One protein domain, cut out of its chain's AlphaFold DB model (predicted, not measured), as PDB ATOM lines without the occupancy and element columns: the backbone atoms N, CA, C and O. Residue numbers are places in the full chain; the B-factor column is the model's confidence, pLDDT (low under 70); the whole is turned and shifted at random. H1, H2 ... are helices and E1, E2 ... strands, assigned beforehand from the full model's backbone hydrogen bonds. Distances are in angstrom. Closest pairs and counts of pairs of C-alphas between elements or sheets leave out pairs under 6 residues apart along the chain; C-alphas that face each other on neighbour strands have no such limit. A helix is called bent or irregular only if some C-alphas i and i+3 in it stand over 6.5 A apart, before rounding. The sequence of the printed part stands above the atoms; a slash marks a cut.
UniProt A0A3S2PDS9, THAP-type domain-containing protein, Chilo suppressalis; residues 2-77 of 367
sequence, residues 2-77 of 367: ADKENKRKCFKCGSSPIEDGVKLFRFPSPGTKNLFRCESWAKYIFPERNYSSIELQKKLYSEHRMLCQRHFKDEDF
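This is residues 2 to 77 of the 367 residues of the protein "THAP-type domain-containing protein" of Chilo suppressalis (UniProt A0A3S2PDS9). A short two-stranded ribbon, E1 and E2, lies near the middle; helices H3 and H4, set crosswise to each other, lie toward one end, and the small helices H1 and H2, joined by a long loop, lie toward the other. The printed part has 76 residues, with four named helices and two named strands in the order H1, H2, E1, H3, H4, E2. The sheet, E1 - E2, is antiparallel; the class is mostly helix, though under half of the residues are in named elements. The whole is compact, with a radius of gyration of the C-alphas of 12.7 A and spans of 34 by 29 by 25 A.

Find C-alpha 2 at (202.212, 177.279, 258.456), where H1, residues 2 to 5, begins. Further on come H2, residues 17 to 20, and E1, residues 24 to 26. H3, residues 32 to 45, runs 20.4 A from C-alpha 32 at (199.046, 193.437, 230.951); it is irregular, with C-alphas 33 and 36 8.3 A apart. H4, residues 54 to 62, measures 12.3 A, and E2, residues 66 to 68, ends at C-alpha 68, (214.100, 179.106, 244.082).

H1 is apart from H2, E1, H3, H4 and E2. Look at Pro 17 in H2 and Leu 24 in E1: their C-alphas, the closest of the two elements, are 7.1 A apart. E1 and E2 are antiparallel at 149 degrees, with N 25 and O 67 at 2.8 A, within hydrogen-bond range. H3 and E2 are near each other. H3, with residues 38 to 42 alone, touches H4, about perpendicular at 79 degrees; their closest C-alphas, of Cys 38 and Gln 57, are 6.3 A apart. In H4 every O i to N i+4 pair is within hydrogen-bond range, in H3 8 of 10; H1 and H2 are too short for such a pair.

The farthest C-alphas, of Glu 19 and Thr 32, are 35.8 A apart. The printed part has no cut, and the link from H1 to H2, 11 residues, is long. The mean pLDDT of the printed part is 74.3; look for values under 70 at, among others, residues 2 to 7, 31 to 37 and 47 to 54.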
ATOM      1  N   ALA A   2     200.825 177.765 258.547       40.69
ATOM      2  CA  ALA A   2     202.212 177.279 258.456       40.69
ATOM      3  C   ALA A   2     202.404 175.994 257.612       40.69
ATOM      4  O   ALA A   2     203.426 175.821 256.961       40.69
ATOM      5  N   ASP A   3     201.391 175.126 257.534       45.72
ATOM      6  CA  ASP A   3     201.550 173.784 256.952       45.72
ATOM      7  C   ASP A   3     201.484 173.729 255.404       45.72
ATOM      8  O   ASP A   3     201.970 172.798 254.764       45.72
ATOM      9  N   LYS A   4     200.927 174.766 254.753       49.47
ATOM     10  CA  LYS A   4     200.890 174.880 253.274       49.47
ATOM     11  C   LYS A   4     202.160 175.487 252.682       49.47
ATOM     12  O   LYS A   4     202.414 175.320 251.489       49.47
ATOM     13  N   GLU A   5     202.926 176.221 253.480       49.47
ATOM     14  CA  GLU A   5     204.237 176.745 253.085       49.47
ATOM     15  C   GLU A   5     205.306 175.636 253.130       49.47
ATOM     16  O   GLU A   5     206.240 175.638 252.334       49.47
ATOM     17  N   ASN A   6     205.041 174.613 253.949       51.19
ATOM     18  CA  ASN A   6     205.883 173.471 254.308       51.19
ATOM     19  C   ASN A   6     206.099 172.419 253.191       51.19
ATOM     20  O   ASN A   6     207.052 171.654 253.225       51.19
ATOM     21  N   LYS A   7     205.236 172.375 252.162       61.44
ATOM     22  CA  LYS A   7     205.329 171.407 251.035       61.44
ATOM     23  C   LYS A   7     205.772 172.029 249.711       61.44
ATOM     24  O   LYS A   7     205.769 171.379 248.667       61.44
ATOM     25  N   ARG A   8     206.083 173.321 249.717       77.56
ATOM     26  CA  ARG A   8     206.394 174.072 248.502       77.56
ATOM     27  C   ARG A   8     207.838 173.798 248.100       77.56
ATOM     28  O   ARG A   8     208.759 174.128 248.837       77.56
ATOM     29  N   LYS A   9     208.016 173.206 246.920       87.56
ATOM     30  CA  LYS A   9     209.323 172.917 246.322       87.56
ATOM     31  C   LYS A   9     209.527 173.759 245.067       87.56
ATOM     32  O   LYS A   9     208.565 174.140 244.392       87.56
ATOM     33  N   CYS A  10     210.781 174.068 244.763       88.00
ATOM     34  CA  CYS A  10     211.155 174.655 243.488       88.00
ATOM     35  C   CYS A  10     210.725 173.712 242.367       88.00
ATOM     36  O   CYS A  10     211.082 172.538 242.373       88.00
ATOM     37  N   PHE A  11     210.007 174.228 241.378       86.19
ATOM     38  CA  PHE A  11     209.516 173.405 240.282       86.19
ATOM     39  C   PHE A  11     210.651 172.806 239.437       86.19
ATOM     40  O   PHE A  11     210.509 171.707 238.920       86.19
ATOM     41  N   LYS A  12     211.776 173.521 239.295       83.12
ATOM     42  CA  LYS A  12     212.870 173.117 238.399       83.12
ATOM     43  C   LYS A  12     213.925 172.244 239.070       83.12
ATOM     44  O   LYS A  12     214.413 171.313 238.447       83.12
ATOM     45  N   CYS A  13     214.293 172.552 240.312       86.00
ATOM     46  CA  CYS A  13     215.357 171.833 241.020       86.00
ATOM     47  C   CYS A  13     214.870 171.039 242.236       86.00
ATOM     48  O   CYS A  13     215.686 170.450 242.929       86.00
ATOM     49  N   GLY A  14     213.572 171.067 242.555       87.31
ATOM     50  CA  GLY A  14     213.014 170.349 243.703       87.31
ATOM     51  C   GLY A  14     213.361 170.930 245.078       87.31
ATOM     52  O   GLY A  14     212.755 170.514 246.059       87.31
ATOM     53  N   SER A  15     214.271 171.907 245.171       88.31
ATOM     54  CA  SER A  15     214.728 172.430 246.464       88.31
ATOM     55  C   SER A  15     213.606 173.040 247.300       88.31
ATOM     56  O   SER A  15     212.721 173.721 246.764       88.31
ATOM     57  N   SER A  16     213.673 172.847 248.615       89.31
ATOM     58  CA  SER A  16     212.702 173.371 249.576       89.31
ATOM     59  C   SER A  16     213.346 174.371 250.547       89.31
ATOM     60  O   SER A  16     214.540 174.279 250.834       89.31
ATOM     61  N   PRO A  17     212.592 175.349 251.084       87.12
ATOM     62  CA  PRO A  17     213.140 176.296 252.056       87.12
ATOM     63  C   PRO A  17     213.707 175.648 253.320       87.12
ATOM     64  O   PRO A  17     214.613 176.208 253.925       87.12
ATOM     65  N   ILE A  18     213.174 174.490 253.709       81.75
ATOM     66  CA  ILE A  18     213.513 173.810 254.963       81.75
ATOM     67  C   ILE A  18     214.719 172.898 254.776       81.75
ATOM     68  O   ILE A  18     215.638 172.945 255.582       81.75
ATOM     69  N   GLU A  19     214.725 172.097 253.709       84.12
ATOM     70  CA  GLU A  19     215.814 171.152 253.440       84.12
ATOM     71  C   GLU A  19     217.060 171.892 252.919       84.12
ATOM     72  O   GLU A  19     218.178 171.547 253.284       84.12
ATOM     73  N   ASP A  20     216.881 172.933 252.097       85.75
ATOM     74  CA  ASP A  20     217.979 173.570 251.356       85.75
ATOM     75  C   ASP A  20     218.268 175.027 251.755       85.75
ATOM     76  O   ASP A  20     219.143 175.664 251.155       85.75
ATOM     77  N   GLY A  21     217.496 175.609 252.681       86.38
ATOM     78  CA  GLY A  21     217.632 177.019 253.069       86.38
ATOM     79  C   GLY A  21     217.367 178.010 251.926       86.38
ATOM     80  O   GLY A  21     217.863 179.139 251.943       86.38
ATOM     81  N   VAL A  22     216.633 177.603 250.881       86.81
ATOM     82  CA  VAL A  22     216.395 178.443 249.699       86.81
ATOM     83  C   VAL A  22     215.135 179.285 249.823       86.81
ATOM     84  O   VAL A  22     214.081 178.828 250.262       86.81
ATOM     85  N   LYS A  23     215.188 180.516 249.316       86.56
ATOM     86  CA  LYS A  23     213.980 181.325 249.157       86.56
ATOM     87  C   LYS A  23     213.231 180.944 247.883       86.56
ATOM     88  O   LYS A  23     213.849 180.794 246.827       86.56
ATOM     89  N   LEU A  24     211.906 180.822 247.972       87.56
ATOM     90  CA  LEU A  24     211.027 180.555 246.833       87.56
ATOM     91  C   LEU A  24     210.317 181.821 246.353       87.56
ATOM     92  O   LEU A  24     209.852 182.640 247.146       87.56
ATOM     93  N   PHE A  25     210.180 181.930 245.036       87.31
ATOM     94  CA  PHE A  25     209.471 183.002 244.355       87.31
ATOM     95  C   PHE A  25     208.358 182.415 243.502       87.31
ATOM     96  O   PHE A  25     208.576 181.515 242.693       87.31
ATOM     97  N   ARG A  26     207.151 182.936 243.695       85.88
ATOM     98  CA  ARG A  26     205.948 182.519 242.978       85.88
ATOM     99  C   ARG A  26     205.934 183.056 241.555       85.88
ATOM    100  O   ARG A  26     206.368 184.183 241.317       85.88
ATOM    101  N   PHE A  27     205.363 182.263 240.653       83.94
ATOM    102  CA  PHE A  27     205.030 182.694 239.304       83.94
ATOM    103  C   PHE A  27     204.248 184.027 239.332       83.94
ATOM    104  O   PHE A  27     203.346 184.181 240.163       83.94
ATOM    105  N   PRO A  28     204.587 185.014 238.483       81.88
ATOM    106  CA  PRO A  28     203.935 186.321 238.507       81.88
ATOM    107  C   PRO A  28     202.441 186.230 238.172       81.88
ATOM    108  O   PRO A  28     202.025 185.374 237.399       81.88
ATOM    109  N   SER A  29     201.634 187.140 238.724       82.12
ATOM    110  CA  SER A  29     200.211 187.221 238.370       82.12
ATOM    111  C   SER A  29     200.045 187.611 236.893       82.12
ATOM    112  O   SER A  29     200.586 188.659 236.509       82.12
ATOM    113  N   PRO A  30     199.319 186.820 236.079       77.94
ATOM    114  CA  PRO A  30     199.052 187.128 234.681       77.94
ATOM    115  C   PRO A  30     198.287 188.444 234.535       77.94
ATOM    116  O   PRO A  30     197.360 188.731 235.289       77.94
ATOM    117  N   GLY A  31     198.664 189.245 233.543       65.81
ATOM    118  CA  GLY A  31     198.021 190.522 233.246       65.81
ATOM    119  C   GLY A  31     198.915 191.425 232.405       65.81
ATOM    120  O   GLY A  31     200.116 191.183 232.287       65.81
ATOM    121  N   THR A  32     198.347 192.498 231.852       56.38
ATOM    122  CA  THR A  32     199.046 193.437 230.951       56.38
ATOM    123  C   THR A  32     200.350 193.974 231.546       56.38
ATOM    124  O   THR A  32     201.366 194.029 230.864       56.38
ATOM    125  N   LYS A  33     200.364 194.262 232.853       58.16
ATOM    126  CA  LYS A  33     201.541 194.777 233.578       58.16
ATOM    127  C   LYS A  33     202.663 193.750 233.800       58.16
ATOM    128  O   LYS A  33     203.763 194.148 234.168       58.16
ATOM    129  N   ASN A  34     202.391 192.451 233.644       62.03
ATOM    130  CA  ASN A  34     203.339 191.362 233.915       62.03
ATOM    131  C   ASN A  34     203.510 190.413 232.720       62.03
ATOM    132  O   ASN A  34     204.127 189.365 232.888       62.03
ATOM    133  N   LEU A  35     202.980 190.754 231.542       63.22
ATOM    134  CA  LEU A  35     202.915 189.873 230.373       63.22
ATOM    135  C   LEU A  35     204.288 189.278 230.022       63.22
ATOM    136  O   LEU A  35     204.469 188.065 230.070       63.22
ATOM    137  N   PHE A  36     205.280 190.144 229.811       57.97
ATOM    138  CA  PHE A  36     206.657 189.750 229.494       57.97
ATOM    139  C   PHE A  36     207.317 188.918 230.605       57.97
ATOM    140  O   PHE A  36     208.064 187.972 230.357       57.97
ATOM    141  N   ARG A  37     207.015 189.255 231.866       69.81
ATOM    142  CA  ARG A  37     207.544 188.550 233.037       69.81
ATOM    143  C   ARG A  37     206.953 187.142 233.144       69.81
ATOM    144  O   ARG A  37     207.686 186.209 233.457       69.81
ATOM    145  N   CYS A  38     205.657 186.986 232.873       70.00
ATOM    146  CA  CYS A  38     204.976 185.692 232.847       70.00
ATOM    147  C   CYS A  38     205.494 184.824 231.700       70.00
ATOM    148  O   CYS A  38     205.793 183.655 231.917       70.00
ATOM    149  N   GLU A  39     205.658 185.402 230.511       67.62
ATOM    150  CA  GLU A  39     206.181 184.714 229.328       67.62
ATOM    151  C   GLU A  39     207.613 184.210 229.546       67.62
ATOM    152  O   GLU A  39     207.904 183.032 229.349       67.62
ATOM    153  N   SER A  40     208.493 185.069 230.057       67.12
ATOM    154  CA  SER A  40     209.882 184.710 230.350       67.12
ATOM    155  C   SER A  40     209.998 183.631 231.438       67.12
ATOM    156  O   SER A  40     210.809 182.712 231.321       67.12
ATOM    157  N   TRP A  41     209.156 183.686 232.479       77.19
ATOM    158  CA  TRP A  41     209.078 182.614 233.477       77.19
ATOM    159  C   TRP A  41     208.534 181.312 232.881       77.19
ATOM    160  O   TRP A  41     209.091 180.249 233.143       77.19
ATOM    161  N   ALA A  42     207.470 181.373 232.074       74.75
ATOM    162  CA  ALA A  42     206.875 180.201 231.437       74.75
ATOM    163  C   ALA A  42     207.877 179.513 230.502       74.75
ATOM    164  O   ALA A  42     208.031 178.296 230.577       74.75
ATOM    165  N   LYS A  43     208.633 180.294 229.720       68.81
ATOM    166  CA  LYS A  43     209.707 179.814 228.841       68.81
ATOM    167  C   LYS A  43     210.833 179.126 229.610       68.81
ATOM    168  O   LYS A  43     211.322 178.085 229.189       68.81
ATOM    169  N   TYR A  44     211.243 179.677 230.754       72.81
ATOM    170  CA  TYR A  44     212.290 179.053 231.567       72.81
ATOM    171  C   TYR A  44     211.848 177.724 232.191       72.81
ATOM    172  O   TYR A  44     212.669 176.818 232.374       72.81
ATOM    173  N   ILE A  45     210.571 177.621 232.556       71.94
ATOM    174  CA  ILE A  45     210.005 176.433 233.194       71.94
ATOM    175  C   ILE A  45     209.666 175.352 232.150       71.94
ATOM    176  O   ILE A  45     209.925 174.178 232.398       71.94
ATOM    177  N   PHE A  46     209.140 175.739 230.983       70.25
ATOM    178  CA  PHE A  46     208.708 174.848 229.900       70.25
ATOM    179  C   PHE A  46     209.281 175.309 228.548       70.25
ATOM    180  O   PHE A  46     208.549 175.885 227.742       70.25
ATOM    181  N   PRO A  47     210.575 175.064 228.276       63.03
ATOM    182  CA  PRO A  47     211.222 175.521 227.043       63.03
ATOM    183  C   PRO A  47     210.647 174.873 225.771       63.03
ATOM    184  O   PRO A  47     210.678 175.490 224.714       63.03
ATOM    185  N   GLU A  48     210.063 173.678 225.891       57.34
ATOM    186  CA  GLU A  48     209.541 172.863 224.780       57.34
ATOM    187  C   GLU A  48     208.076 173.172 224.391       57.34
ATOM    188  O   GLU A  48     207.477 172.452 223.594       57.34
ATOM    189  N   ARG A  49     207.431 174.188 224.988       56.56
ATOM    190  CA  ARG A  49     206.008 174.516 224.742       56.56
ATOM    191  C   ARG A  49     205.824 175.937 224.211       56.56
ATOM    192  O   ARG A  49     206.643 176.817 224.461       56.56
ATOM    193  N   ASN A  50     204.701 176.177 223.527       52.94
ATOM    194  CA  ASN A  50     204.323 177.514 223.068       52.94
ATOM    195  C   ASN A  50     204.102 178.453 224.277       52.94
ATOM    196  O   ASN A  50     203.243 178.214 225.129       52.94
ATOM    197  N   TYR A  51     204.943 179.482 224.376       59.91
ATOM    198  CA  TYR A  51     205.256 180.245 225.593       59.91
ATOM    199  C   TYR A  51     204.343 181.464 225.820       59.91
ATOM    200  O   TYR A  51     204.253 181.976 226.942       59.91
ATOM    201  N   SER A  52     203.624 181.899 224.782       54.47
ATOM    202  CA  SER A  52     202.760 183.088 224.817       54.47
ATOM    203  C   SER A  52     201.289 182.779 225.144       54.47
ATOM    204  O   SER A  52     200.477 183.701 225.195       54.47
ATOM    205  N   SER A  53     200.919 181.512 225.392       66.44
ATOM    206  CA  SER A  53     199.536 181.160 225.758       66.44
ATOM    207  C   SER A  53     199.157 181.763 227.113       66.44
ATOM    208  O   SER A  53     199.743 181.458 228.158       66.44
ATOM    209  N   ILE A  54     198.126 182.605 227.094       68.75
ATOM    210  CA  ILE A  54     197.555 183.238 228.284       68.75
ATOM    211  C   ILE A  54     196.937 182.171 229.201       68.75
ATOM    212  O   ILE A  54     197.020 182.283 230.425       68.75
ATOM    213  N   GLU A  55     196.365 181.111 228.631       76.31
ATOM    214  CA  GLU A  55     195.807 179.964 229.354       76.31
ATOM    215  C   GLU A  55     196.893 179.238 230.153       76.31
ATOM    216  O   GLU A  55     196.702 178.950 231.337       76.31
ATOM    217  N   LEU A  56     198.061 178.999 229.541       74.50
ATOM    218  CA  LEU A  56     199.203 178.394 230.221       74.50
ATOM    219  C   LEU A  56     199.669 179.271 231.386       74.50
ATOM    220  O   LEU A  56     199.819 178.778 232.500       74.50
ATOM    221  N   GLN A  57     199.840 180.576 231.173       78.94
ATOM    222  CA  GLN A  57     200.277 181.498 232.227       78.94
ATOM    223  C   GLN A  57     199.280 181.551 233.398       78.94
ATOM    224  O   GLN A  57     199.688 181.509 234.563       78.94
ATOM    225  N   LYS A  58     197.971 181.572 233.107       82.81
ATOM    226  CA  LYS A  58     196.902 181.475 234.117       82.81
ATOM    227  C   LYS A  58     196.982 180.171 234.908       82.81
ATOM    228  O   LYS A  58     196.875 180.208 236.133       82.81
ATOM    229  N   LYS A  59     197.243 179.052 234.231       82.81
ATOM    230  CA  LYS A  59     197.438 177.742 234.861       82.81
ATOM    231  C   LYS A  59     198.675 177.705 235.765       82.81
ATOM    232  O   LYS A  59     198.593 177.237 236.892       82.81
ATOM    233  N   LEU A  60     199.812 178.251 235.330       81.56
ATOM    234  CA  LEU A  60     201.038 178.289 236.144       81.56
ATOM    235  C   LEU A  60     200.869 179.109 237.426       81.56
ATOM    236  O   LEU A  60     201.386 178.742 238.486       81.56
ATOM    237  N   TYR A  61     200.119 180.204 237.334       84.19
ATOM    238  CA  TYR A  61     199.784 181.030 238.482       84.19
ATOM    239  C   TYR A  61     198.823 180.325 239.454       84.19
ATOM    240  O   TYR A  61     199.072 180.305 240.670       84.19
ATOM    241  N   SER A  62     197.756 179.706 238.935       84.19
ATOM    242  CA  SER A  62     196.762 178.995 239.750       84.19
ATOM    243  C   SER A  62     197.344 177.750 240.426       84.19
ATOM    244  O   SER A  62     197.067 177.514 241.597       84.19
ATOM    245  N   GLU A  63     198.252 177.036 239.758       83.25
ATOM    246  CA  GLU A  63     199.007 175.901 240.314       83.25
ATOM    247  C   GLU A  63     200.096 176.313 241.315       83.25
ATOM    248  O   GLU A  63     200.805 175.463 241.858       83.25
ATOM    249  N   HIS A  64     200.253 177.617 241.565       82.44
ATOM    250  CA  HIS A  64     201.202 178.158 242.533       82.44
ATOM    251  C   HIS A  64     202.646 177.727 242.257       82.44
ATOM    252  O   HIS A  64     203.410 177.473 243.189       82.44
ATOM    253  N   ARG A  65     203.036 177.647 240.979       84.81
ATOM    254  CA  ARG A  65     204.396 177.252 240.601       84.81
ATOM    255  C   ARG A  65     205.421 178.252 241.131       84.81
ATOM    256  O   ARG A  65     205.184 179.461 241.142       84.81
ATOM    257  N   MET A  66     206.558 177.736 241.599       87.31
ATOM    258  CA  MET A  66     207.609 178.518 242.252       87.31
ATOM    259  C   MET A  66     208.996 178.134 241.748       87.31
ATOM    260  O   MET A  66     209.255 176.973 241.438       87.31
ATOM    261  N   LEU A  67     209.897 179.113 241.726       88.19
ATOM    262  CA  LEU A  67     211.323 178.928 241.471       88.19
ATOM    263  C   LEU A  67     212.123 179.388 242.687       88.19
ATOM    264  O   LEU A  67     211.769 180.382 243.322       88.19
ATOM    265  N   CYS A  68     213.200 178.679 243.017       88.50
ATOM    266  CA  CYS A  68     214.100 179.106 244.082       88.50
ATOM    267  C   CYS A  68     215.074 180.196 243.622       88.50
ATOM    268  O   CYS A  68     215.327 180.364 242.429       88.50
ATOM    269  N   GLN A  69     215.660 180.904 244.589       85.25
ATOM    270  CA  GLN A  69     216.613 181.989 244.347       85.25
ATOM    271  C   GLN A  69     217.821 181.595 243.482       85.25
ATOM    272  O   GLN A  69     218.342 182.446 242.777       85.25
ATOM    273  N   ARG A  70     218.230 180.314 243.477       84.50
ATOM    274  CA  ARG A  70     219.371 179.812 242.683       84.50
ATOM    275  C   ARG A  70     219.142 179.907 241.169       84.50
ATOM    276  O   ARG A  70     220.092 179.830 240.402       84.50
ATOM    277  N   HIS A  71     217.895 180.069 240.728       84.19
ATOM    278  CA  HIS A  71     217.564 180.237 239.311       84.19
ATOM    279  C   HIS A  71     217.653 181.692 238.836       84.19
ATOM    280  O   HIS A  71     217.446 181.954 237.654       84.19
ATOM    281  N   PHE A  72     217.967 182.633 239.722       78.25
ATOM    282  CA  PHE A  72     218.076 184.057 239.422       78.25
ATOM    283  C   PHE A  72     219.494 184.538 239.732       78.25
ATOM    284  O   PHE A  72     220.160 183.992 240.612       78.25
ATOM    285  N   LYS A  73     219.965 185.547 239.002       73.12
ATOM    286  CA  LYS A  73     221.252 186.188 239.269       73.12
ATOM    287  C   LYS A  73     221.112 187.239 240.357       73.12
ATOM    288  O   LYS A  73     220.033 187.770 240.588       73.12
ATOM    289  N   ASP A  74     222.232 187.617 240.954       69.81
ATOM    290  CA  ASP A  74     222.276 188.642 242.001       69.81
ATOM    291  C   ASP A  74     221.766 190.004 241.500       69.81
ATOM    292  O   ASP A  74     221.074 190.710 242.230       69.81
ATOM    293  N   GLU A  75     222.000 190.307 240.220       64.56
ATOM    294  CA  GLU A  75     221.484 191.486 239.506       64.56
ATOM    295  C   GLU A  75     219.958 191.479 239.275       64.56
ATOM    296  O   GLU A  75     219.388 192.513 238.928       64.56
ATOM    297  N   ASP A  76     219.274 190.348 239.480       65.19
ATOM    298  CA  ASP A  76     217.821 190.231 239.297       65.19
ATOM    299  C   ASP A  76     217.023 190.655 240.547       65.19
ATOM    300  O   ASP A  76     215.788 190.702 240.514       65.19
ATOM    301  N   PHE A  77     217.700 190.972 241.656       72.06
ATOM    302  CA  PHE A  77     217.079 191.327 242.932       72.06
ATOM    303  C   PHE A  77     217.098 192.838 243.195       72.06
ATOM    304  O   PHE A  77     218.043 193.541 242.861       72.06
TER     305      PHE A  77